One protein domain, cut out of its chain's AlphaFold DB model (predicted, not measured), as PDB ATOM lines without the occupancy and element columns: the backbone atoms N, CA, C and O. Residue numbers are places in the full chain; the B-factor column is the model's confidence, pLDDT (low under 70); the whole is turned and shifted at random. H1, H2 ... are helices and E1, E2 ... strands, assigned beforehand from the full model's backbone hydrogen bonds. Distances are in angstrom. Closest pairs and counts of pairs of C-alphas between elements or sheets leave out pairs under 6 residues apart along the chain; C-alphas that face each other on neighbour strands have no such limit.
ATOM      1  N   GLU A  50     -25.359 -36.266  21.588       97.94
ATOM      2  CA  GLU A  50     -24.348 -36.427  22.631       97.94
ATOM      3  C   GLU A  50     -23.175 -35.492  22.363       97.94
ATOM      4  O   GLU A  50     -22.507 -35.617  21.339       97.94
ATOM      5  N   CYS A  51     -22.906 -34.582  23.298       97.94
ATOM      6  CA  CYS A  51     -21.753 -33.691  23.252       97.94
ATOM      7  C   CYS A  51     -20.695 -34.161  24.251       97.94
ATOM      8  O   CYS A  51     -20.991 -34.402  25.425       97.94
ATOM      9  N   ARG A  52     -19.462 -34.340  23.774       97.75
ATOM     10  CA  ARG A  52     -18.318 -34.766  24.590       97.75
ATOM     11  C   ARG A  52     -17.132 -33.840  24.356       97.75
ATOM     12  O   ARG A  52     -16.982 -33.268  23.279       97.75
ATOM     13  N   ALA A  53     -16.257 -33.718  25.351       97.50
ATOM     14  CA  ALA A  53     -14.968 -33.065  25.150       97.50
ATOM     15  C   ALA A  53     -14.158 -33.807  24.065       97.50
ATOM     16  O   ALA A  53     -14.255 -35.036  23.991       97.50
ATOM     17  N   PRO A  54     -13.356 -33.100  23.250       97.69
ATOM     18  CA  PRO A  54     -12.470 -33.745  22.288       97.69
ATOM     19  C   PRO A  54     -11.462 -34.656  23.001       97.69
ATOM     20  O   PRO A  54     -11.024 -34.364  24.120       97.69
ATOM     21  N   SER A  55     -11.080 -35.747  22.342       95.50
ATOM     22  CA  SER A  55     -10.043 -36.668  22.815       95.50
ATOM     23  C   SER A  55      -8.701 -35.958  23.037       95.50
ATOM     24  O   SER A  55      -8.410 -34.907  22.460       95.50
ATOM     25  N   GLU A  56      -7.847 -36.534  23.887       94.50
ATOM     26  CA  GLU A  56      -6.532 -35.958  24.183       94.50
ATOM     27  C   GLU A  56      -5.694 -35.791  22.904       94.50
ATOM     28  O   GLU A  56      -5.425 -36.749  22.186       94.50
ATOM     29  N   GLY A  57      -5.251 -34.557  22.643       93.88
ATOM     30  CA  GLY A  57      -4.436 -34.214  21.474       93.88
ATOM     31  C   GLY A  57      -5.231 -33.764  20.246       93.88
ATOM     32  O   GLY A  57      -4.623 -33.264  19.299       93.88
ATOM     33  N   GLU A  58      -6.559 -33.871  20.266       96.38
ATOM     34  CA  GLU A  58      -7.414 -33.332  19.210       96.38
ATOM     35  C   GLU A  58      -7.671 -31.824  19.377       96.38
ATOM     36  O   GLU A  58      -7.623 -31.291  20.493       96.38
ATOM     37  N   PRO A  59      -7.950 -31.097  18.276       96.38
ATOM     38  CA  PRO A  59      -8.424 -29.720  18.369       96.38
ATOM     39  C   PRO A  59      -9.798 -29.649  19.066       96.38
ATOM     40  O   PRO A  59     -10.508 -30.655  19.118       96.38
ATOM     41  N   PRO A  60     -10.214 -28.462  19.555       97.69
ATOM     42  CA  PRO A  60     -11.593 -28.226  19.985       97.69
ATOM     43  C   PRO A  60     -12.610 -28.655  18.921       97.69
ATOM     44  O   PRO A  60     -12.339 -28.541  17.725       97.69
ATOM     45  N   GLY A  61     -13.766 -29.156  19.353       97.25
ATOM     46  CA  GLY A  61     -14.896 -29.419  18.465       97.25
ATOM     47  C   GLY A  61     -15.548 -28.144  17.933       97.25
ATOM     48  O   GLY A  61     -15.236 -27.028  18.357       97.25
ATOM     49  N   GLN A  62     -16.435 -28.328  16.961       95.31
ATOM     50  CA  GLN A  62     -17.134 -27.270  16.232       95.31
ATOM     51  C   GLN A  62     -18.381 -26.764  16.963       95.31
ATOM     52  O   GLN A  62     -18.917 -25.722  16.587       95.31
ATOM     53  N   SER A  63     -18.843 -27.478  17.992       94.25
ATOM     54  CA  SER A  63     -20.026 -27.093  18.763       94.25
ATOM     55  C   SER A  63     -19.693 -26.100  19.880       94.25
ATOM     56  O   SER A  63     -18.527 -25.839  20.203       94.25
ATOM     57  N   ASP A  64     -20.736 -25.533  20.488       90.56
ATOM     58  CA  ASP A  64     -20.601 -24.593  21.599       90.56
ATOM     59  C   ASP A  64     -19.731 -25.170  22.726       90.56
ATOM     60  O   ASP A  64     -19.818 -26.340  23.088       90.56
ATOM     61  N   GLY A  65     -18.842 -24.340  23.278       92.88
ATOM     62  CA  GLY A  65     -17.898 -24.777  24.313       92.88
ATOM     63  C   GLY A  65     -16.713 -25.606  23.801       92.88
ATOM     64  O   GLY A  65     -15.872 -25.993  24.611       92.88
ATOM     65  N   GLY A  66     -16.594 -25.823  22.486       96.62
ATOM     66  CA  GLY A  66     -15.527 -26.630  21.889       96.62
ATOM     67  C   GLY A  66     -15.742 -28.134  22.063       96.62
ATOM     68  O   GLY A  66     -14.772 -28.893  21.999       96.62
ATOM     69  N   GLU A  67     -16.982 -28.553  22.321       98.12
ATOM     70  CA  GLU A  67     -17.383 -29.956  22.386       98.12
ATOM     71  C   GLU A  67     -17.606 -30.538  20.987       98.12
ATOM     72  O   GLU A  67     -17.821 -29.822  20.006       98.12
ATOM     73  N   VAL A  68     -17.558 -31.863  20.918       98.38
ATOM     74  CA  VAL A  68     -17.873 -32.662  19.738       98.38
ATOM     75  C   VAL A  68     -19.264 -33.237  19.940       98.38
ATOM     76  O   VAL A  68     -19.451 -34.118  20.782       98.38
ATOM     77  N   CYS A  69     -20.241 -32.728  19.196       98.38
ATOM     78  CA  CYS A  69     -21.625 -33.177  19.291       98.38
ATOM     79  C   CYS A  69     -21.952 -34.159  18.161       98.38
ATOM     80  O   CYS A  69     -21.738 -33.873  16.984       98.38
ATOM     81  N   THR A  70     -22.452 -35.343  18.518       98.50
ATOM     82  CA  THR A  70     -22.770 -36.427  17.579       98.50
ATOM     83  C   THR A  70     -24.131 -37.031  17.910       98.50
ATOM     84  O   THR A  70     -24.395 -37.403  19.054       98.50
ATOM     85  N   TRP A  71     -25.008 -37.146  16.913       98.19
ATOM     86  CA  TRP A  71     -26.300 -37.811  17.080       98.19
ATOM     87  C   TRP A  71     -26.119 -39.314  17.312       98.19
ATOM     88  O   TRP A  71     -25.443 -39.984  16.531       98.19
ATOM     89  N   THR A  72     -26.789 -39.871  18.324       97.00
ATOM     90  CA  THR A  72     -26.902 -41.325  18.556       97.00
ATOM     91  C   THR A  72     -27.849 -41.982  17.544       97.00
ATOM     92  O   THR A  72     -28.805 -42.666  17.911       97.00
ATOM     93  N   MET A  73     -27.639 -41.743  16.248       95.25
ATOM     94  CA  MET A  73     -28.559 -42.154  15.190       95.25
ATOM     95  C   MET A  73     -27.858 -42.841  14.026       95.25
ATOM     96  O   MET A  73     -26.741 -42.473  13.696       95.25
ATOM     97  N   ILE A  74     -28.534 -43.762  13.328       92.81
ATOM     98  CA  ILE A  74     -27.992 -44.394  12.106       92.81
ATOM     99  C   ILE A  74     -27.598 -43.388  11.001       92.81
ATOM    100  O   ILE A  74     -26.745 -43.680  10.168       92.81
ATOM    101  N   SER A  75     -28.234 -42.216  10.952       94.12
ATOM    102  CA  SER A  75     -27.893 -41.114  10.038       94.12
ATOM    103  C   SER A  75     -26.902 -40.111  10.636       94.12
ATOM    104  O   SER A  75     -26.535 -39.155   9.960       94.12
ATOM    105  N   GLY A  76     -26.497 -40.303  11.893       97.19
ATOM    106  CA  GLY A  76     -25.603 -39.415  12.618       97.19
ATOM    107  C   GLY A  76     -24.143 -39.608  12.220       97.19
ATOM    108  O   GLY A  76     -23.664 -40.737  12.073       97.19
ATOM    109  N   CYS A  77     -23.439 -38.490  12.095       98.62
ATOM    110  CA  CYS A  77     -22.003 -38.421  11.873       98.62
ATOM    111  C   CYS A  77     -21.358 -37.471  12.883       98.62
ATOM    112  O   CYS A  77     -21.942 -36.457  13.266       98.62
ATOM    113  N   THR A  78     -20.156 -37.816  13.335       98.50
ATOM    114  CA  THR A  78     -19.287 -36.919  14.096       98.50
ATOM    115  C   THR A  78     -18.531 -35.985  13.148       98.50
ATOM    116  O   THR A  78     -18.735 -36.005  11.936       98.50
ATOM    117  N   GLU A  79     -17.669 -35.132  13.688       98.19
ATOM    118  CA  GLU A  79     -16.906 -34.178  12.884       98.19
ATOM    119  C   GLU A  79     -15.868 -34.855  11.967       98.19
ATOM    120  O   GLU A  79     -15.295 -35.886  12.334       98.19
ATOM    121  N   PRO A  80     -15.567 -34.277  10.785       97.25
ATOM    122  CA  PRO A  80     -14.596 -34.847   9.855       97.25
ATOM    123  C   PRO A  80     -13.230 -35.094  10.505       97.25
ATOM    124  O   PRO A  80     -12.685 -34.227  11.189       97.25
ATOM    125  N   GLY A  81     -12.659 -36.275  10.259       96.44
ATOM    126  CA  GLY A  81     -11.381 -36.697  10.842       96.44
ATOM    127  C   GLY A  81     -11.485 -37.317  12.240       96.44
ATOM    128  O   GLY A  81     -10.462 -37.725  12.785       96.44
ATOM    129  N   ARG A  82     -12.692 -37.422  12.809       98.19
ATOM    130  CA  ARG A  82     -12.974 -38.157  14.051       98.19
ATOM    131  C   ARG A  82     -13.770 -39.426  13.773       98.19
ATOM    132  O   ARG A  82     -14.307 -39.608  12.684       98.19
ATOM    133  N   LYS A  83     -13.858 -40.305  14.773       98.06
ATOM    134  CA  LYS A  83     -14.569 -41.585  14.674       98.06
ATOM    135  C   LYS A  83     -15.863 -41.563  15.469       98.06
ATOM    136  O   LYS A  83     -15.864 -41.236  16.653       98.06
ATOM    137  N   PHE A  84     -16.957 -41.988  14.847       98.50
ATOM    138  CA  PHE A  84     -18.286 -42.023  15.461       98.50
ATOM    139  C   PHE A  84     -18.280 -42.735  16.820       98.50
ATOM    140  O   PHE A  84     -18.751 -42.196  17.820       98.50
ATOM    141  N   ALA A  85     -17.676 -43.925  16.871       96.88
ATOM    142  CA  ALA A  85     -17.672 -44.783  18.054       96.88
ATOM    143  C   ALA A  85     -16.839 -44.248  19.239       96.88
ATOM    144  O   ALA A  85     -16.910 -44.802  20.333       96.88
ATOM    145  N   GLU A  86     -16.062 -43.178  19.050       97.19
ATOM    146  CA  GLU A  86     -15.352 -42.495  20.140       97.19
ATOM    147  C   GLU A  86     -16.241 -41.432  20.808       97.19
ATOM    148  O   GLU A  86     -16.148 -41.183  22.016       97.19
ATOM    149  N   TYR A  87     -17.174 -40.858  20.046       98.06
ATOM    150  CA  TYR A  87     -17.990 -39.721  20.468       98.06
ATOM    151  C   TYR A  87     -19.436 -40.072  20.811       98.06
ATOM    152  O   TYR A  87     -20.121 -39.272  21.442       98.06
ATOM    153  N   THR A  88     -19.893 -41.275  20.470       97.44
ATOM    154  CA  THR A  88     -21.243 -41.748  20.794       97.44
ATOM    155  C   THR A  88     -21.317 -43.285  20.815       97.44
ATOM    156  O   THR A  88     -20.311 -43.961  20.601       97.44
ATOM    157  N   SER A  89     -22.481 -43.856  21.146       95.81
ATOM    158  CA  SER A  89     -22.694 -45.308  21.253       95.81
ATOM    159  C   SER A  89     -23.463 -45.885  20.062       95.81
ATOM    160  O   SER A  89     -24.407 -45.282  19.553       95.81
ATOM    161  N   CYS A  90     -23.114 -47.115  19.680       96.12
ATOM    162  CA  CYS A  90     -23.894 -47.914  18.738       96.12
ATOM    163  C   CYS A  90     -25.145 -48.553  19.365       96.12
ATOM    164  O   CYS A  90     -26.013 -49.017  18.627       96.12
ATOM    165  N   ASP A  91     -25.280 -48.565  20.696       94.38
ATOM    166  CA  ASP A  91     -26.408 -49.229  21.363       94.38
ATOM    167  C   ASP A  91     -27.772 -48.648  20.948       94.38
ATOM    168  O   ASP A  91     -28.642 -49.431  20.556       94.38
ATOM    169  N   PRO A  92     -27.983 -47.311  20.923       94.38
ATOM    170  CA  PRO A  92     -29.221 -46.743  20.394       94.38
ATOM    171  C   PRO A  92     -29.406 -47.049  18.905       94.38
ATOM    172  O   PRO A  92     -30.508 -47.396  18.482       94.38
ATOM    173  N   VAL A  93     -28.328 -47.015  18.115       94.56
ATOM    174  CA  VAL A  93     -28.362 -47.291  16.668       94.56
ATOM    175  C   VAL A  93     -28.910 -48.694  16.385       94.56
ATOM    176  O   VAL A  93     -29.775 -48.855  15.521       94.56
ATOM    177  N   TYR A  94     -28.510 -49.695  17.178       92.06
ATOM    178  CA  TYR A  94     -29.026 -51.066  17.073       92.06
ATOM    179  C   TYR A  94     -30.523 -51.194  17.347       92.06
ATOM    180  O   TYR A  94     -31.134 -52.180  16.935       92.06
ATOM    181  N   THR A  95     -31.128 -50.220  18.025       92.50
ATOM    182  CA  THR A  95     -32.578 -50.196  18.244       92.50
ATOM    183  C   THR A  95     -33.346 -49.521  17.113       92.50
ATOM    184  O   THR A  95     -34.485 -49.879  16.835       92.50
ATOM    185  N   GLN A  96     -32.710 -48.583  16.415       91.00
ATOM    186  CA  GLN A  96     -33.324 -47.805  15.337       91.00
ATOM    187  C   GLN A  96     -33.299 -48.547  14.002       91.00
ATOM    188  O   GLN A  96     -34.212 -48.439  13.176       91.00
ATOM    189  N   ARG A  97     -32.219 -49.304  13.794       84.75
ATOM    190  CA  ARG A  97     -32.006 -50.200  12.662       84.75
ATOM    191  C   ARG A  97     -31.410 -51.496  13.193       84.75
ATOM    192  O   ARG A  97     -30.192 -51.590  13.340       84.75
ATOM    193  N   PRO A  98     -32.251 -52.497  13.497       78.31
ATOM    194  CA  PRO A  98     -31.780 -53.747  14.063       78.31
ATOM    195  C   PRO A  98     -30.673 -54.387  13.228       78.31
ATOM    196  O   PRO A  98     -30.872 -54.776  12.073       78.31
ATOM    197  N   TYR A  99     -29.503 -54.509  13.848       80.19
ATOM    198  CA  TYR A  99     -28.343 -55.163  13.266       80.19
ATOM    199  C   TYR A  99     -28.644 -56.641  12.987       80.19
ATOM    200  O   TYR A  99     -29.132 -57.381  13.849       80.19
ATOM    201  N   ARG A 100     -28.331 -57.076  11.764       81.75
ATOM    202  CA  ARG A 100     -28.412 -58.472  11.335       81.75
ATOM    203  C   ARG A 100     -27.040 -58.896  10.808       81.75
ATOM    204  O   ARG A 100     -26.577 -58.283   9.855       81.75
ATOM    205  N   PRO A 101     -26.404 -59.933  11.383       82.12
ATOM    206  CA  PRO A 101     -25.075 -60.389  10.974       82.12
ATOM    207  C   PRO A 101     -25.149 -61.175   9.658       82.12
ATOM    208  O   PRO A 101     -25.018 -62.400   9.641       82.12
ATOM    209  N   VAL A 102     -25.439 -60.490   8.556       88.75
ATOM    210  CA  VAL A 102     -25.323 -61.056   7.210       88.75
ATOM    211  C   VAL A 102     -23.860 -60.941   6.817       88.75
ATOM    212  O   VAL A 102     -23.357 -59.833   6.709       88.75
ATOM    213  N   ALA A 103     -23.160 -62.063   6.657       89.38
ATOM    214  CA  ALA A 103     -21.734 -62.026   6.345       89.38
ATOM    215  C   ALA A 103     -21.477 -61.258   5.029       89.38
ATOM    216  O   ALA A 103     -22.221 -61.469   4.065       89.38
ATOM    217  N   PRO A 104     -20.445 -60.402   4.969       90.44
ATOM    218  CA  PRO A 104     -20.030 -59.783   3.723       90.44
ATOM    219  C   PRO A 104     -19.599 -60.826   2.680       90.44
ATOM    220  O   PRO A 104     -19.114 -61.898   3.055       90.44
ATOM    221  N   PRO A 105     -19.723 -60.526   1.374       88.12
ATOM    222  CA  PRO A 105     -19.009 -61.223   0.318       88.12
ATOM    223  C   PRO A 105     -17.542 -61.479   0.672       88.12
ATOM    224  O   PRO A 105     -16.826 -60.581   1.120       88.12
ATOM    225  N   GLU A 106     -17.092 -62.709   0.426       84.44
ATOM    226  CA  GLU A 106     -15.682 -63.064   0.561       84.44
ATOM    227  C   GLU A 106     -14.837 -62.202  -0.392       84.44
ATOM    228  O   GLU A 106     -15.176 -62.091  -1.579       84.44
ATOM    229  N   PRO A 107     -13.725 -61.612   0.083       78.31
ATOM    230  CA  PRO A 107     -12.815 -60.873  -0.777       78.31
ATOM    231  C   PRO A 107     -12.294 -61.734  -1.935       78.31
ATOM    232  O   PRO A 107     -12.186 -62.960  -1.838       78.31
ATOM    233  N   PHE A 108     -11.900 -61.090  -3.035       80.81
ATOM    234  CA  PHE A 108     -11.249 -61.796  -4.139       80.81
ATOM    235  C   PHE A 108      -9.966 -62.504  -3.675       80.81
ATOM    236  O   PHE A 108      -9.191 -61.967  -2.886       80.81
ATOM    237  N   ALA A 109      -9.731 -63.709  -4.207       77.38
ATOM    238  CA  ALA A 109      -8.557 -64.515  -3.867       77.38
ATOM    239  C   ALA A 109      -7.236 -63.882  -4.338       77.38
ATOM    240  O   ALA A 109      -6.204 -64.047  -3.691       77.38
ATOM    241  N   GLU A 110      -7.269 -63.165  -5.463       87.25
ATOM    242  CA  GLU A 110      -6.112 -62.446  -5.993       87.25
ATOM    243  C   GLU A 110      -6.046 -61.027  -5.407       87.25
ATOM    244  O   GLU A 110      -7.086 -60.367  -5.302       87.25
ATOM    245  N   PRO A 111      -4.846 -60.517  -5.066       90.00
ATOM    246  CA  PRO A 111      -4.690 -59.141  -4.610       90.00
ATOM    247  C   PRO A 111      -5.224 -58.138  -5.637       90.00
ATOM    248  O   PRO A 111      -4.908 -58.228  -6.824       90.00
ATOM    249  N   ASP A 112      -5.987 -57.147  -5.175       94.19
ATOM    250  CA  ASP A 112      -6.493 -56.087  -6.046       94.19
ATOM    251  C   ASP A 112      -5.327 -55.200  -6.532       94.19
ATOM    252  O   ASP A 112      -4.694 -54.523  -5.711       94.19
ATOM    253  N   PRO A 113      -5.019 -55.167  -7.845       95.00
ATOM    254  CA  PRO A 113      -3.889 -54.407  -8.370       95.00
ATOM    255  C   PRO A 113      -4.032 -52.895  -8.153       95.00
ATOM    256  O   PRO A 113      -3.020 -52.192  -8.144       95.00
ATOM    257  N   ARG A 114      -5.251 -52.384  -7.926       96.44
ATOM    258  CA  ARG A 114      -5.493 -50.964  -7.624       96.44
ATOM    259  C   ARG A 114      -4.873 -50.540  -6.295       96.44
ATOM    260  O   ARG A 114      -4.547 -49.374  -6.124       96.44
ATOM    261  N   MET A 115      -4.593 -51.482  -5.392       97.25
ATOM    262  CA  MET A 115      -3.878 -51.194  -4.142       97.25
ATOM    263  C   MET A 115      -2.411 -50.784  -4.356       97.25
ATOM    264  O   MET A 115      -1.765 -50.329  -3.416       97.25
ATOM    265  N   ALA A 116      -1.874 -50.927  -5.574       97.56
ATOM    266  CA  ALA A 116      -0.571 -50.384  -5.954       97.56
ATOM    267  C   ALA A 116      -0.643 -48.948  -6.514       97.56
ATOM    268  O   ALA A 116       0.408 -48.342  -6.727       97.56
ATOM    269  N   ASP A 117      -1.841 -48.407  -6.761       98.25
ATOM    270  CA  ASP A 117      -2.053 -47.035  -7.229       98.25
ATOM    271  C   ASP A 117      -2.217 -46.076  -6.031       98.25
ATOM    272  O   ASP A 117      -3.222 -46.145  -5.315       98.25
ATOM    273  N   PRO A 118      -1.269 -45.144  -5.801       98.38
ATOM    274  CA  PRO A 118      -1.361 -44.196  -4.695       98.38
ATOM    275  C   PRO A 118      -2.598 -43.294  -4.752       98.38
ATOM    276  O   PRO A 118      -3.091 -42.893  -3.697       98.38
ATOM    277  N   ALA A 119      -3.099 -42.962  -5.946       98.38
ATOM    278  CA  ALA A 119      -4.288 -42.126  -6.083       98.38
ATOM    279  C   ALA A 119      -5.529 -42.880  -5.597       98.38
ATOM    280  O   ALA A 119      -6.291 -42.354  -4.788       98.38
ATOM    281  N   TYR A 120      -5.669 -44.142  -6.010       98.50
ATOM    282  CA  TYR A 120      -6.744 -45.013  -5.546       98.50
ATOM    283  C   TYR A 120      -6.705 -45.220  -4.031       98.50
ATOM    284  O   TYR A 120      -7.712 -45.046  -3.358       98.50
ATOM    285  N   VAL A 121      -5.532 -45.545  -3.478       98.50
ATOM    286  CA  VAL A 121      -5.377 -45.784  -2.034       98.50
ATOM    287  C   VAL A 121      -5.676 -44.525  -1.217       98.50
ATOM    288  O   VAL A 121      -6.272 -44.624  -0.146       98.50
ATOM    289  N   THR A 122      -5.301 -43.345  -1.720       98.62
ATOM    290  CA  THR A 122      -5.636 -42.065  -1.074       98.62
ATOM    291  C   THR A 122      -7.146 -41.843  -1.053       98.62
ATOM    292  O   THR A 122      -7.700 -41.485  -0.017       98.62
ATOM    293  N   GLU A 123      -7.821 -42.096  -2.174       98.69
ATOM    294  CA  GLU A 123      -9.270 -41.933  -2.278       98.69
ATOM    295  C   GLU A 123     -10.023 -42.948  -1.409       98.69
ATOM    296  O   GLU A 123     -10.906 -42.573  -0.643       98.69
ATOM    297  N   LEU A 124      -9.609 -44.218  -1.436       98.62
ATOM    298  CA  LEU A 124     -10.141 -45.281  -0.582       98.62
ATOM    299  C   LEU A 124      -9.968 -44.956   0.911       98.62
ATOM    300  O   LEU A 124     -10.841 -45.271   1.721       98.62
ATOM    301  N   GLY A 125      -8.839 -44.338   1.276       98.56
ATOM    302  CA  GLY A 125      -8.578 -43.842   2.626       98.56
ATOM    303  C   GLY A 125      -9.562 -42.750   3.032       98.56
ATOM    304  O   GLY A 125     -10.175 -42.858   4.089       98.56
ATOM    305  N   TRP A 126      -9.790 -41.765   2.159       98.69
ATOM    306  CA  TRP A 126     -10.793 -40.725   2.395       98.69
ATOM    307  C   TRP A 126     -12.205 -41.309   2.550       98.69
ATOM    308  O   TRP A 126     -12.903 -40.948   3.494       98.69
ATOM    309  N   VAL A 127     -12.620 -42.256   1.697       98.75
ATOM    310  CA  VAL A 127     -13.932 -42.925   1.828       98.75
ATOM    311  C   VAL A 127     -14.051 -43.638   3.173       98.75
ATOM    312  O   VAL A 127     -15.075 -43.507   3.842       98.75
ATOM    313  N   ARG A 128     -13.001 -44.348   3.611       98.56
ATOM    314  CA  ARG A 128     -12.981 -44.979   4.939       98.56
ATOM    315  C   ARG A 128     -13.155 -43.943   6.050       98.56
ATOM    316  O   ARG A 128     -13.970 -44.179   6.931       98.56
ATOM    317  N   GLU A 129     -12.461 -42.807   5.994       98.62
ATOM    318  CA  GLU A 129     -12.614 -41.729   6.985       98.62
ATOM    319  C   GLU A 129     -14.054 -41.195   7.040       98.62
ATOM    320  O   GLU A 129     -14.565 -40.937   8.128       98.62
ATOM    321  N   GLN A 130     -14.737 -41.064   5.894       98.69
ATOM    322  CA  GLN A 130     -16.148 -40.652   5.877       98.69
ATOM    323  C   GLN A 130     -17.047 -41.684   6.570       98.69
ATOM    324  O   GLN A 130     -17.913 -41.316   7.359       98.69
ATOM    325  N   VAL A 131     -16.825 -42.978   6.311       98.44
ATOM    326  CA  VAL A 131     -17.596 -44.058   6.943       98.44
ATOM    327  C   VAL A 131     -17.309 -44.147   8.441       98.44
ATOM    328  O   VAL A 131     -18.249 -44.280   9.220       98.44
ATOM    329  N   GLU A 132     -16.040 -44.048   8.852       98.56
ATOM    330  CA  GLU A 132     -15.625 -44.094  10.260       98.56
ATOM    331  C   GLU A 132     -16.210 -42.944  11.088       98.56
ATOM    332  O   GLU A 132     -16.485 -43.112  12.278       98.56
ATOM    333  N   ALA A 133     -16.441 -41.789  10.461       98.69
ATOM    334  CA  ALA A 133     -17.080 -40.648  11.100       98.69
ATOM    335  C   ALA A 133     -18.585 -40.849  11.345       98.69
ATOM    336  O   ALA A 133     -19.176 -40.091  12.110       98.69
ATOM    337  N   CYS A 134     -19.224 -41.867  10.763       98.62
ATOM    338  CA  CYS A 134     -20.674 -42.049  10.817       98.62
ATOM    339  C   CYS A 134     -21.099 -43.364  11.476       98.62
ATOM    340  O   CYS A 134     -20.337 -44.326  11.582       98.62
ATOM    341  N   ALA A 135     -22.373 -43.445  11.863       97.50
ATOM    342  CA  ALA A 135     -22.960 -44.628  12.498       97.50
ATOM    343  C   ALA A 135     -22.934 -45.906  11.635       97.50
ATOM    344  O   ALA A 135     -23.249 -46.989  12.129       97.50
ATOM    345  N   CYS A 136     -22.534 -45.816  10.364       96.56
ATOM    346  CA  CYS A 136     -22.274 -46.959   9.491       96.56
ATOM    347  C   CYS A 136     -21.359 -47.998  10.160       96.56
ATOM    348  O   CYS A 136     -21.598 -49.201  10.039       96.56
ATOM    349  N   VAL A 137     -20.366 -47.556  10.939       97.50
ATOM    350  CA  VAL A 137     -19.452 -48.455  11.664       97.50
ATOM    351  C   VAL A 137     -20.158 -49.387  12.645       97.50
ATOM    352  O   VAL A 137     -19.676 -50.487  12.905       97.50
ATOM    353  N   CYS A 138     -21.333 -48.993  13.143       96.75
ATOM    354  CA  CYS A 138     -22.121 -49.826  14.036       96.75
ATOM    355  C   CYS A 138     -22.585 -51.112  13.356       96.75
ATOM    356  O   CYS A 138     -22.757 -52.105  14.040       96.75
ATOM    357  N   CYS A 139     -22.760 -51.135  12.033       95.50
ATOM    358  CA  CYS A 139     -23.108 -52.349  11.291       95.50
ATOM    359  C   CYS A 139     -21.959 -52.893  10.437       95.50
ATOM    360  O   CYS A 139     -21.956 -54.085  10.148       95.50
ATOM    361  N   HIS A 140     -20.995 -52.062  10.044       95.94
ATOM    362  CA  HIS A 140     -20.089 -52.371   8.934       95.94
ATOM    363  C   HIS A 140     -18.602 -52.330   9.299       95.94
ATOM    364  O   HIS A 140     -17.743 -52.243   8.424       95.94
ATOM    365  N   GLN A 141     -18.291 -52.382  10.594       95.62
ATOM    366  CA  GLN A 141     -16.923 -52.489  11.085       95.62
ATOM    367  C   GLN A 141     -16.798 -53.694  12.019       95.62
ATOM    368  O   GLN A 141     -17.391 -53.710  13.105       95.62
ATOM    369  N   GLN A 142     -16.048 -54.719  11.606       93.56
ATOM    370  CA  GLN A 142     -15.908 -55.962  12.373       93.56
ATOM    371  C   GLN A 142     -15.366 -55.735  13.797       93.56
ATOM    372  O   GLN A 142     -15.771 -56.437  14.722       93.56
ATOM    373  N   GLY A 143     -14.482 -54.756  13.999       92.06
ATOM    374  CA  GLY A 143     -13.914 -54.419  15.305       92.06
ATOM    375  C   GLY A 143     -14.899 -53.791  16.298       92.06
ATOM    376  O   GLY A 143     -14.597 -53.737  17.489       92.06
ATOM    377  N   ILE A 144     -16.064 -53.335  15.828       93.62
ATOM    378  CA  ILE A 144     -17.090 -52.641  16.631       93.62
ATOM    379  C   ILE A 144     -18.361 -53.487  16.772       93.62
ATOM    380  O   ILE A 144     -19.014 -53.489  17.818       93.62
ATOM    381  N   THR A 145     -18.723 -54.219  15.723       91.38
ATOM    382  CA  THR A 145     -19.972 -54.985  15.645       91.38
ATOM    383  C   THR A 145     -19.968 -56.243  16.529       91.38
ATOM    384  O   THR A 145     -19.027 -57.037  16.476       91.38
ATOM    385  N   PRO A 146     -21.054 -56.545  17.274       87.94
ATOM    386  CA  PRO A 146     -21.078 -57.670  18.218       87.94
ATOM    387  C   PRO A 146     -20.870 -59.064  17.609       87.94
ATOM    388  O   PRO A 146     -20.441 -59.982  18.309       87.94
ATOM    389  N   LYS A 147     -21.248 -59.266  16.339       90.25
ATOM    390  CA  LYS A 147     -21.181 -60.569  15.649       90.25
ATOM    391  C   LYS A 147     -20.516 -60.466  14.268       90.25
ATOM    392  O   LYS A 147     -20.794 -61.296  13.405       90.25
ATOM    393  N   GLY A 148     -19.639 -59.476  14.087       91.69
ATOM    394  CA  GLY A 148     -18.948 -59.189  12.828       91.69
ATOM    395  C   GLY A 148     -19.698 -58.213  11.921       91.69
ATOM    396  O   GLY A 148     -20.882 -57.941  12.121       91.69
ATOM    397  N   ALA A 149     -19.012 -57.662  10.926       93.62
ATOM    398  CA  ALA A 149     -19.627 -56.713  10.010       93.62
ATOM    399  C   ALA A 149     -20.791 -57.355   9.234       93.62
ATOM    400  O   ALA A 149     -20.791 -58.557   8.961       93.62
ATOM    401  N   ALA A 150     -21.795 -56.550   8.905       92.25
ATOM    402  CA  ALA A 150     -22.947 -56.944   8.115       92.25
ATOM    403  C   ALA A 150     -22.789 -56.435   6.681       92.25
ATOM    404  O   ALA A 150     -22.537 -55.256   6.490       92.25
ATOM    405  N   VAL A 151     -23.008 -57.286   5.680       91.31
ATOM    406  CA  VAL A 151     -23.089 -56.976   4.239       91.31
ATOM    407  C   VAL A 151     -21.794 -56.487   3.579       91.31
ATOM    408  O   VAL A 151     -21.478 -56.932   2.484       91.31
ATOM    409  N   TRP A 152     -21.023 -55.624   4.230       94.69
ATOM    410  CA  TRP A 152     -19.709 -55.127   3.830       94.69
ATOM    411  C   TRP A 152     -18.919 -54.735   5.087       94.69
ATOM    412  O   TRP A 152     -19.514 -54.485   6.137       94.69
ATOM    413  N   ASP A 153     -17.586 -54.728   5.002       95.62
ATOM    414  CA  ASP A 153     -16.706 -54.553   6.163       95.62
ATOM    415  C   ASP A 153     -15.533 -53.621   5.866       95.62
ATOM    416  O   ASP A 153     -14.675 -53.941   5.045       95.62
ATOM    417  N   ILE A 154     -15.446 -52.493   6.575       96.56
ATOM    418  CA  ILE A 154     -14.336 -51.542   6.410       96.56
ATOM    419  C   ILE A 154     -13.015 -52.024   7.016       96.56
ATOM    420  O   ILE A 154     -11.956 -51.499   6.641       96.56
ATOM    421  N   ASP A 155     -13.068 -53.014   7.915       94.94
ATOM    422  CA  ASP A 155     -11.894 -53.646   8.526       94.94
ATOM    423  C   ASP A 155     -11.321 -54.782   7.659       94.94
ATOM    424  O   ASP A 155     -10.263 -55.337   7.983       94.94
ATOM    425  N   ALA A 156     -11.978 -55.125   6.544       93.56
ATOM    426  CA  ALA A 156     -11.521 -56.194   5.671       93.56
ATOM    427  C   ALA A 156     -10.092 -55.931   5.149       93.56
ATOM    428  O   ALA A 156      -9.751 -54.805   4.760       93.56
ATOM    429  N   PRO A 157      -9.228 -56.964   5.112       90.56
ATOM    430  CA  PRO A 157      -7.849 -56.807   4.676       90.56
ATOM    431  C   PRO A 157      -7.761 -56.464   3.184       90.56
ATOM    432  O   PRO A 157      -8.538 -56.941   2.357       90.56
ATOM    433  N   GLY A 158      -6.741 -55.686   2.819       92.44
ATOM    434  CA  GLY A 158      -6.522 -55.276   1.433       92.44
ATOM    435  C   GLY A 158      -7.530 -54.217   0.991       92.44
ATOM    436  O   GLY A 158      -7.667 -53.183   1.644       92.44
ATOM    437  N   ASN A 159      -8.187 -54.451  -0.146       96.00
ATOM    438  CA  ASN A 159      -9.213 -53.544  -0.644       96.00
ATOM    439  C   ASN A 159     -10.589 -53.923  -0.087       96.00
ATOM    440  O   ASN A 159     -11.255 -54.814  -0.617       96.00
ATOM    441  N   TRP A 160     -11.019 -53.215   0.952       95.75
ATOM    442  CA  TRP A 160     -12.313 -53.435   1.595       95.75
ATOM    443  C   TRP A 160     -13.512 -53.172   0.672       95.75
ATOM    444  O   TRP A 160     -14.573 -53.745   0.886       95.75
ATOM    445  N   MET A 161     -13.353 -52.427  -0.432       96.94
ATOM    446  CA  MET A 161     -14.414 -52.312  -1.446       96.94
ATOM    447  C   MET A 161     -14.855 -53.668  -1.991       96.94
ATOM    448  O   MET A 161     -16.012 -53.834  -2.375       96.94
ATOM    449  N   ASN A 162     -13.967 -54.661  -2.006       95.69
ATOM    450  CA  ASN A 162     -14.279 -55.993  -2.515       95.69
ATOM    451  C   ASN A 162     -15.305 -56.746  -1.665       95.69
ATOM    452  O   ASN A 162     -15.860 -57.726  -2.150       95.69
ATOM    453  N   THR A 163     -15.605 -56.278  -0.450       95.25
ATOM    454  CA  THR A 163     -16.697 -56.838   0.350       95.25
ATOM    455  C   THR A 163     -18.064 -56.289  -0.040       95.25
ATOM    456  O   THR A 163     -19.056 -56.771   0.471       95.25
ATOM    457  N   PHE A 164     -18.180 -55.272  -0.896       95.88
ATOM    458  CA  PHE A 164     -19.496 -54.837  -1.380       95.88
ATOM    459  C   PHE A 164     -20.017 -55.767  -2.473       95.88
ATOM    460  O   PHE A 164     -19.255 -56.180  -3.353       95.88
ATOM    461  N   SER A 165     -21.331 -56.003  -2.511       94.06
ATOM    462  CA  SER A 165     -21.995 -56.452  -3.741       94.06
ATOM    463  C   SER A 165     -22.118 -55.294  -4.740       94.06
ATOM    464  O   SER A 165     -21.877 -54.133  -4.407       94.06
ATOM    465  N   ALA A 166     -22.484 -55.581  -5.992       95.75
ATOM    466  CA  ALA A 166     -22.721 -54.518  -6.969       95.75
ATOM    467  C   ALA A 166     -23.908 -53.623  -6.574       95.75
ATOM    468  O   ALA A 166     -23.821 -52.405  -6.691       95.75
ATOM    469  N   TYR A 167     -24.963 -54.227  -6.019       95.38
ATOM    470  CA  TYR A 167     -26.084 -53.497  -5.437       95.38
ATOM    471  C   TYR A 167     -25.624 -52.595  -4.285       95.38
ATOM    472  O   TYR A 167     -25.988 -51.425  -4.249       95.38
ATOM    473  N   GLY A 168     -24.772 -53.101  -3.385       95.56
ATOM    474  CA  GLY A 168     -24.225 -52.309  -2.280       95.56
ATOM    475  C   GLY A 168     -23.392 -51.113  -2.757       95.56
ATOM    476  O   GLY A 168     -23.510 -50.027  -2.198       95.56
ATOM    477  N   LEU A 169     -22.591 -51.272  -3.819       97.81
ATOM    478  CA  LEU A 169     -21.877 -50.142  -4.432       97.81
ATOM    479  C   LEU A 169     -22.844 -49.119  -5.041       97.81
ATOM    480  O   LEU A 169     -22.635 -47.918  -4.894       97.81
ATOM    481  N   ALA A 170     -23.896 -49.590  -5.716       98.25
ATOM    482  CA  ALA A 170     -24.902 -48.720  -6.313       98.25
ATOM    483  C   ALA A 170     -25.688 -47.935  -5.255       98.25
ATOM    484  O   ALA A 170     -25.878 -46.728  -5.393       98.25
ATOM    485  N   PHE A 171     -26.065 -48.601  -4.163       97.25
ATOM    486  CA  PHE A 171     -26.635 -47.976  -2.975       97.25
ATOM    487  C   PHE A 171     -25.690 -46.923  -2.387       97.25
ATOM    488  O   PHE A 171     -26.066 -45.759  -2.253       97.25
ATOM    489  N   ALA A 172     -24.445 -47.301  -2.086       97.69
ATOM    490  CA  ALA A 172     -23.470 -46.417  -1.457       97.69
ATOM    491  C   ALA A 172     -23.194 -45.158  -2.295       97.69
ATOM    492  O   ALA A 172     -23.112 -44.059  -1.746       97.69
ATOM    493  N   GLY A 173     -23.133 -45.314  -3.622       97.62
ATOM    494  CA  GLY A 173     -22.958 -44.226  -4.583       97.62
ATOM    495  C   GLY A 173     -24.201 -43.381  -4.866       97.62
ATOM    496  O   GLY A 173     -24.078 -42.380  -5.565       97.62
ATOM    497  N   GLY A 174     -25.378 -43.750  -4.344       97.56
ATOM    498  CA  GLY A 174     -26.622 -43.004  -4.573       97.56
ATOM    499  C   GLY A 174     -27.297 -43.266  -5.920       97.56
ATOM    500  O   GLY A 174     -28.136 -42.483  -6.354       97.56
ATOM    501  N   PHE A 175     -26.947 -44.361  -6.595       98.31
ATOM    502  CA  PHE A 175     -27.581 -44.782  -7.852       98.31
ATOM    503  C   PHE A 175     -28.863 -45.592  -7.621       98.31
ATOM    504  O   PHE A 175     -29.588 -45.890  -8.564       98.31
ATOM    505  N   ILE A 176     -29.143 -45.919  -6.358       97.69
ATOM    506  CA  ILE A 176     -30.416 -46.444  -5.868       97.69
ATOM    507  C   ILE A 176     -30.915 -45.464  -4.808       97.69
ATOM    508  O   ILE A 176     -30.162 -45.109  -3.896       97.69
ATOM    509  N   ASP A 177     -32.170 -45.032  -4.923       96.19
ATOM    510  CA  ASP A 177     -32.767 -44.106  -3.961       96.19
ATOM    511  C   ASP A 177     -32.784 -44.729  -2.560       96.19
ATOM    512  O   ASP A 177     -33.341 -45.802  -2.338       96.19
ATOM    513  N   SER A 178     -32.157 -44.044  -1.612       94.62
ATOM    514  CA  SER A 178     -32.088 -44.438  -0.205       94.62
ATOM    515  C   SER A 178     -32.636 -43.365   0.736       94.62
ATOM    516  O   SER A 178     -32.480 -43.457   1.957       94.62
ATOM    517  N   SER A 179     -33.334 -42.365   0.184       93.81
ATOM    518  CA  SER A 179     -33.922 -41.244   0.925       93.81
ATOM    519  C   SER A 179     -34.865 -41.703   2.039       93.81
ATOM    520  O   SER A 179     -34.917 -41.088   3.105       93.81
ATOM    521  N   LEU A 180     -35.528 -42.848   1.848       93.00
ATOM    522  CA  LEU A 180     -36.419 -43.493   2.816       93.00
ATOM    523  C   LEU A 180     -35.739 -43.932   4.113       93.00
ATOM    524  O   LEU A 180     -36.420 -44.309   5.066       93.00
ATOM    525  N   LEU A 181     -34.409 -43.905   4.182       91.06
ATOM    526  CA  LEU A 181     -33.695 -44.123   5.431       91.06
ATOM    527  C   LEU A 181     -33.700 -42.886   6.343       91.06
ATOM    528  O   LEU A 181     -33.312 -43.025   7.504       91.06
ATOM    529  N   GLY A 182     -34.132 -41.723   5.848       92.19
ATOM    530  CA  GLY A 182     -34.102 -40.433   6.536       92.19
ATOM    531  C   GLY A 182     -32.708 -39.800   6.536       92.19
ATOM    532  O   GLY A 182     -31.710 -40.499   6.389       92.19
ATOM    533  N   ALA A 183     -32.598 -38.484   6.681       94.31
ATOM    534  CA  ALA A 183     -31.317 -37.779   6.734       94.31
ATOM    535  C   ALA A 183     -31.432 -36.489   7.550       94.31
ATOM    536  O   ALA A 183     -32.447 -35.797   7.483       94.31
ATOM    537  N   TYR A 184     -30.379 -36.169   8.303       96.19
ATOM    538  CA  TYR A 184     -30.202 -34.825   8.850       96.19
ATOM    539  C   TYR A 184     -29.721 -33.879   7.740       96.19
ATOM    540  O   TYR A 184     -28.979 -34.328   6.860       96.19
ATOM    541  N   PRO A 185     -30.077 -32.584   7.790       96.75
ATOM    542  CA  PRO A 185     -29.363 -31.555   7.040       96.75
ATOM    543  C   PRO A 185     -27.866 -31.575   7.375       96.75
ATOM    544  O   PRO A 185     -27.486 -31.852   8.517       96.75
ATOM    545  N   ALA A 186     -27.008 -31.254   6.405       97.62
ATOM    546  CA  ALA A 186     -25.556 -31.306   6.586       97.62
ATOM    547  C   ALA A 186     -25.083 -30.402   7.739       97.62
ATOM    548  O   ALA A 186     -24.210 -30.780   8.519       97.62
ATOM    549  N   GLU A 187     -25.693 -29.228   7.893       96.69
ATOM    550  CA  GLU A 187     -25.422 -28.272   8.969       96.69
ATOM    551  C   GLU A 187     -25.770 -28.795  10.372       96.69
ATOM    552  O   GLU A 187     -25.180 -28.343  11.350       96.69
ATOM    553  N   GLU A 188     -26.674 -29.770  10.479       97.06
ATOM    554  CA  GLU A 188     -27.044 -30.434  11.736       97.06
ATOM    555  C   GLU A 188     -26.257 -31.736  11.965       97.06
ATOM    556  O   GLU A 188     -26.419 -32.390  12.997       97.06
ATOM    557  N   ASN A 189     -25.406 -32.115  11.006       97.69
ATOM    558  CA  ASN A 189     -24.695 -33.389  10.969       97.69
ATOM    559  C   ASN A 189     -23.207 -33.215  10.644       97.69
ATOM    560  O   ASN A 189     -22.609 -34.012   9.923       97.69
ATOM    561  N   ASN A 190     -22.606 -32.140  11.161       98.00
ATOM    562  CA  ASN A 190     -21.171 -31.866  11.060       98.00
ATOM    563  C   ASN A 190     -20.633 -31.787   9.614       98.00
ATOM    564  O   ASN A 190     -19.483 -32.132   9.338       98.00
ATOM    565  N   GLY A 191     -21.471 -31.330   8.684       98.06
ATOM    566  CA  GLY A 191     -21.162 -31.206   7.261       98.06
ATOM    567  C   GLY A 191     -21.400 -32.476   6.442       98.06
ATOM    568  O   GLY A 191     -21.186 -32.435   5.235       98.06
ATOM    569  N   PHE A 192     -21.838 -33.581   7.054       98.56
ATOM    570  CA  PHE A 192     -22.139 -34.825   6.346       98.56
ATOM    571  C   PHE A 192     -23.561 -34.832   5.789       98.56
ATOM    572  O   PHE A 192     -24.532 -34.716   6.536       98.56
ATOM    573  N   ASP A 193     -23.676 -35.074   4.487       97.12
ATOM    574  CA  ASP A 193     -24.936 -35.246   3.772       97.12
ATOM    575  C   ASP A 193     -25.072 -36.688   3.261       97.12
ATOM    576  O   ASP A 193     -24.094 -37.303   2.829       97.12
ATOM    577  N   ARG A 194     -26.293 -37.228   3.312       94.75
ATOM    578  CA  ARG A 194     -26.662 -38.513   2.694       94.75
ATOM    579  C   ARG A 194     -27.926 -38.445   1.840       94.75
ATOM    580  O   ARG A 194     -28.437 -39.470   1.406       94.75
ATOM    581  N   ALA A 195     -28.468 -37.254   1.600       92.62
ATOM    582  CA  ALA A 195     -29.695 -37.085   0.834       92.62
ATOM    583  C   ALA A 195     -29.580 -37.648  -0.594       92.62
ATOM    584  O   ALA A 195     -30.588 -38.035  -1.180       92.62
ATOM    585  N   THR A 196     -28.361 -37.714  -1.142       93.69
ATOM    586  CA  THR A 196     -28.096 -38.183  -2.508       93.69
ATOM    587  C   THR A 196     -27.152 -39.383  -2.595       93.69
ATOM    588  O   THR A 196     -26.850 -39.807  -3.703       93.69
ATOM    589  N   THR A 197     -26.649 -39.915  -1.479       96.56
ATOM    590  CA  THR A 197     -25.735 -41.073  -1.435       96.56
ATOM    591  C   THR A 197     -26.111 -41.992  -0.279       96.56
ATOM    592  O   THR A 197     -26.460 -41.517   0.796       96.56
ATOM    593  N   GLY A 198     -26.008 -43.314  -0.458       94.75
ATOM    594  CA  GLY A 198     -26.324 -44.259   0.620       94.75
ATOM    595  C   GLY A 198     -25.362 -44.160   1.807       94.75
ATOM    596  O   GLY A 198     -25.769 -44.345   2.957       94.75
ATOM    597  N   LEU A 199     -24.092 -43.820   1.548       96.62
ATOM    598  CA  LEU A 199     -23.121 -43.494   2.594       96.62
ATOM    599  C   LEU A 199     -23.047 -41.974   2.799       96.62
ATOM    600  O   LEU A 199     -22.880 -41.253   1.810       96.62
ATOM    601  N   PRO A 200     -23.133 -41.475   4.047       97.25
ATOM    602  CA  PRO A 200     -22.965 -40.053   4.312       97.25
ATOM    603  C   PRO A 200     -21.559 -39.564   3.946       97.25
ATOM    604  O   PRO A 200     -20.569 -40.275   4.130       97.25
ATOM    605  N   SER A 201     -21.459 -38.329   3.462       98.31
ATOM    606  CA  SER A 201     -20.183 -37.706   3.120       98.31
ATOM    607  C   SER A 201     -20.230 -36.188   3.247       98.31
ATOM    608  O   SER A 201     -21.260 -35.560   3.027       98.31
ATOM    609  N   THR A 202     -19.077 -35.594   3.532       98.62
ATOM    610  CA  THR A 202     -18.845 -34.147   3.393       98.62
ATOM    611  C   THR A 202     -18.732 -33.677   1.939       98.62
ATOM    612  O   THR A 202     -18.786 -32.478   1.674       98.62
ATOM    613  N   ASP A 203     -18.583 -34.605   0.990       98.62
ATOM    614  CA  ASP A 203     -18.589 -34.339  -0.448       98.62
ATOM    615  C   ASP A 203     -19.342 -35.469  -1.182       98.62
ATOM    616  O   ASP A 203     -18.726 -36.417  -1.687       98.62
ATOM    617  N   PRO A 204     -20.689 -35.403  -1.235       98.25
ATOM    618  CA  PRO A 204     -21.508 -36.445  -1.855       98.25
ATOM    619  C   PRO A 204     -21.178 -36.682  -3.333       98.25
ATOM    620  O   PRO A 204     -21.244 -37.813  -3.809       98.25
ATOM    621  N   ALA A 205     -20.769 -35.640  -4.067       98.56
ATOM    622  CA  ALA A 205     -20.410 -35.766  -5.478       98.56
ATOM    623  C   ALA A 205     -19.112 -36.567  -5.660       98.56
ATOM    624  O   ALA A 205     -19.038 -37.437  -6.532       98.56
ATOM    625  N   ARG A 206     -18.101 -36.314  -4.819       98.56
ATOM    626  CA  ARG A 206     -16.862 -37.101  -4.790       98.56
ATOM    627  C   ARG A 206     -17.123 -38.548  -4.372       98.56
ATOM    628  O   ARG A 206     -16.608 -39.460  -5.017       98.56
ATOM    629  N   MET A 207     -17.973 -38.758  -3.364       98.75
ATOM    630  CA  MET A 207     -18.382 -40.092  -2.917       98.75
ATOM    631  C   MET A 207     -19.066 -40.884  -4.043       98.75
ATOM    632  O   MET A 207     -18.655 -42.000  -4.358       98.75
ATOM    633  N   ALA A 208     -20.053 -40.286  -4.715       98.69
ATOM    634  CA  ALA A 208     -20.736 -40.903  -5.851       98.69
ATOM    635  C   ALA A 208     -19.760 -41.234  -6.994       98.69
ATOM    636  O   ALA A 208     -19.792 -42.338  -7.542       98.69
ATOM    637  N   ALA A 209     -18.841 -40.321  -7.328       98.75
ATOM    638  CA  ALA A 209     -17.837 -40.553  -8.366       98.75
ATOM    639  C   ALA A 209     -16.911 -41.738  -8.037       98.75
ATOM    640  O   ALA A 209     -16.584 -42.530  -8.924       98.75
ATOM    641  N   PHE A 210     -16.513 -41.895  -6.772       98.81
ATOM    642  CA  PHE A 210     -15.737 -43.051  -6.328       98.81
ATOM    643  C   PHE A 210     -16.504 -44.365  -6.543       98.81
ATOM    644  O   PHE A 210     -15.984 -45.282  -7.182       98.81
ATOM    645  N   PHE A 211     -17.764 -44.442  -6.103       98.69
ATOM    646  CA  PHE A 211     -18.581 -45.651  -6.263       98.69
ATOM    647  C   PHE A 211     -18.941 -45.962  -7.723       98.69
ATOM    648  O   PHE A 211     -18.978 -47.133  -8.104       98.69
ATOM    649  N   ALA A 212     -19.120 -44.951  -8.579       98.69
ATOM    650  CA  ALA A 212     -19.257 -45.160 -10.022       98.69
ATOM    651  C   ALA A 212     -18.005 -45.822 -10.621       98.69
ATOM    652  O   ALA A 212     -18.115 -46.732 -11.443       98.69
ATOM    653  N   ASN A 213     -16.811 -45.407 -10.185       98.56
ATOM    654  CA  ASN A 213     -15.557 -46.017 -10.628       98.56
ATOM    655  C   ASN A 213     -15.398 -47.457 -10.108       98.56
ATOM    656  O   ASN A 213     -14.886 -48.310 -10.836       98.56
ATOM    657  N   GLU A 214     -15.867 -47.757  -8.891       98.25
ATOM    658  CA  GLU A 214     -15.924 -49.134  -8.377       98.25
ATOM    659  C   GLU A 214     -16.849 -50.029  -9.212       98.25
ATOM    660  O   GLU A 214     -16.479 -51.159  -9.539       98.25
ATOM    661  N   LEU A 215     -18.026 -49.530  -9.606       98.31
ATOM    662  CA  LEU A 215     -18.931 -50.244 -10.513       98.31
ATOM    663  C   LEU A 215     -18.289 -50.458 -11.890       98.31
ATOM    664  O   LEU A 215     -18.283 -51.584 -12.393       98.31
ATOM    665  N   ALA A 216     -17.675 -49.417 -12.459       98.31
ATOM    666  CA  ALA A 216     -17.014 -49.485 -13.760       98.31
ATOM    667  C   ALA A 216     -15.878 -50.518 -13.775       98.31
ATOM    668  O   ALA A 216     -15.746 -51.286 -14.730       98.31
ATOM    669  N   TYR A 217     -15.098 -50.602 -12.692       96.25
ATOM    670  CA  TYR A 217     -14.068 -51.631 -12.530       96.25
ATOM    671  C   TYR A 217     -14.646 -53.056 -12.577       96.25
ATOM    672  O   TYR A 217     -13.989 -53.982 -13.054       96.25
ATOM    673  N   ARG A 218     -15.899 -53.230 -12.147       95.12
ATOM    674  CA  ARG A 218     -16.642 -54.500 -12.177       95.12
ATOM    675  C   ARG A 218     -17.450 -54.709 -13.460       95.12
ATOM    676  O   ARG A 218     -18.235 -55.652 -13.528       95.12
ATOM    677  N   GLY A 219     -17.262 -53.856 -14.470       97.56
ATOM    678  CA  GLY A 219     -17.983 -53.932 -15.741       97.56
ATOM    679  C   GLY A 219     -19.462 -53.555 -15.639       97.56
ATOM    680  O   GLY A 219     -20.248 -54.023 -16.458       97.56
ATOM    681  N   GLN A 220     -19.827 -52.755 -14.636       98.31
ATOM    682  CA  GLN A 220     -21.178 -52.237 -14.411       98.31
ATOM    683  C   GLN A 220     -21.186 -50.709 -14.452       98.31
ATOM    684  O   GLN A 220     -20.143 -50.058 -14.422       98.31
ATOM    685  N   SER A 221     -22.378 -50.138 -14.524       98.12
ATOM    686  CA  SER A 221     -22.633 -48.706 -14.608       98.12
ATOM    687  C   SER A 221     -23.783 -48.306 -13.677       98.12
ATOM    688  O   SER A 221     -24.620 -49.149 -13.351       98.12
ATOM    689  N   PRO A 222     -23.855 -47.039 -13.230       98.12
ATOM    690  CA  PRO A 222     -25.020 -46.524 -12.510       98.12
ATOM    691  C   PRO A 222     -26.355 -46.802 -13.216       98.12
ATOM    692  O   PRO A 222     -27.352 -47.109 -12.567       98.12
ATOM    693  N   GLU A 223     -26.372 -46.744 -14.549       98.19
ATOM    694  CA  GLU A 223     -27.559 -46.954 -15.376       98.19
ATOM    695  C   GLU A 223     -28.143 -48.368 -15.250       98.19
ATOM    696  O   GLU A 223     -29.348 -48.542 -15.431       98.19
ATOM    697  N   ASP A 224     -27.331 -49.363 -14.875       98.06
ATOM    698  CA  ASP A 224     -27.796 -50.735 -14.638       98.06
ATOM    699  C   ASP A 224     -28.771 -50.830 -13.443       98.06
ATOM    700  O   ASP A 224     -29.480 -51.828 -13.299       98.06
ATOM    701  N   PHE A 225     -28.842 -49.783 -12.611       97.75
ATOM    702  CA  PHE A 225     -29.679 -49.700 -11.412       97.75
ATOM    703  C   PHE A 225     -30.798 -48.653 -11.513       97.75
ATOM    704  O   PHE A 225     -31.544 -48.477 -10.553       97.75
ATOM    705  N   ALA A 226     -30.968 -47.987 -12.662       95.75
ATOM    706  CA  ALA A 226     -31.906 -46.867 -12.816       95.75
ATOM    707  C   ALA A 226     -33.385 -47.228 -12.560       95.75
ATOM    708  O   ALA A 226     -34.175 -46.367 -12.188       95.75
ATOM    709  N   GLU A 227     -33.751 -48.499 -12.746       96.38
ATOM    710  CA  GLU A 227     -35.108 -49.020 -12.525       96.38
ATOM    711  C   GLU A 227     -35.260 -49.713 -11.157       96.38
ATOM    712  O   GLU A 227     -36.268 -50.373 -10.895       96.38
ATOM    713  N   ALA A 228     -34.245 -49.636 -10.290       95.50
ATOM    714  CA  ALA A 228     -34.331 -50.190  -8.948       95.50
ATOM    715  C   ALA A 228     -35.324 -49.381  -8.104       95.50
ATOM    716  O   ALA A 228     -35.300 -48.150  -8.090       95.50
ATOM    717  N   ASN A 229     -36.173 -50.084  -7.355       95.81
ATOM    718  CA  ASN A 229     -37.008 -49.439  -6.349       95.81
ATOM    719  C   ASN A 229     -36.141 -48.785  -5.260       95.81
ATOM    720  O   ASN A 229     -35.037 -49.274  -4.980       95.81
ATOM    721  N   PRO A 230     -36.670 -47.750  -4.581       94.94
ATOM    722  CA  PRO A 230     -36.061 -47.218  -3.377       94.94
ATOM    723  C   PRO A 230     -35.789 -48.300  -2.331       94.94
ATOM    724  O   PRO A 230     -36.534 -49.272  -2.182       94.94
ATOM    725  N   THR A 231     -34.721 -48.109  -1.568       91.38
ATOM    726  CA  THR A 231     -34.231 -49.072  -0.591       91.38
ATOM    727  C   THR A 231     -34.106 -48.446   0.797       91.38
ATOM    728  O   THR A 231     -33.796 -47.259   0.915       91.38
ATOM    729  N   PRO A 232     -34.300 -49.214   1.884       88.19
ATOM    730  CA  PRO A 232     -34.782 -50.594   1.950       88.19
ATOM    731  C   PRO A 232     -36.212 -50.783   1.442       88.19
ATOM    732  O   PRO A 232     -37.107 -50.007   1.777       88.19
ATOM    733  N   GLU A 233     -36.437 -51.899   0.745       88.56
ATOM    734  CA  GLU A 233     -37.748 -52.312   0.219       88.56
ATOM    735  C   GLU A 233     -38.849 -52.258   1.289       88.56
ATOM    736  O   GLU A 233     -39.973 -51.842   1.028       88.56
ATOM    737  N   PHE A 234     -38.517 -52.618   2.533       88.69
ATOM    738  CA  PHE A 234     -39.454 -52.531   3.647       88.69
ATOM    739  C   PHE A 234     -40.017 -51.115   3.838       88.69
ATOM    740  O   PHE A 234     -41.228 -50.970   3.975       88.69
ATOM    741  N   PHE A 235     -39.177 -50.075   3.824       91.38
ATOM    742  CA  PHE A 235     -39.654 -48.692   3.948       91.38
ATOM    743  C   PHE A 235     -40.312 -48.202   2.665       91.38
ATOM    744  O   PHE A 235     -41.251 -47.414   2.738       91.38
TER     745      PHE A 235
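AT A GLANCE: This is residues 50 to 235 of the 358 residues of an uncharacterized protein of Chondromyces apiculatus DSM 436 (UniProt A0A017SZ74). A loop-rich body with little regular structure has H7 and H8 side by side, H4 steeply tilted near H8, and a strand hairpin, E1 and E2, at one end. Two antiparallel strands precede nine helices: mostly helix, with only 70 of 186 printed residues in named elements. It is compact, radius of gyration of the C-alphas 16.2 A, spans 49 by 38 by 32 A.

IN THESE COORDINATES: E1 is residues 50 to 52, from C-alpha 50 at (-24.348, -36.427, 22.631); E2 is 68 to 71. H4, 118 to 132, is 20.7 A long; H7 is 166 to 172; H8, 204 to 217, is 20.0 A, ending at (-14.068, -51.631, -12.530). Other helices are passed over.

HOW THE PARTS SIT: In hairpin E1 and E2, N 50 and O 70 are within hydrogen-bond range, 2.9 A. H7 and H8, a helical hairpin, touch, closest C-alphas Leu 169 and Phe 211, 5.9 A. H4 and H8 are close but not clearly touching, a steep tilt of 56 degrees. H4, H7 and H8 have every O i to N i+4 pair within range.

THE WHOLE: The printed part has no cut; link H7 to H8 is long. No printed residue is under 70.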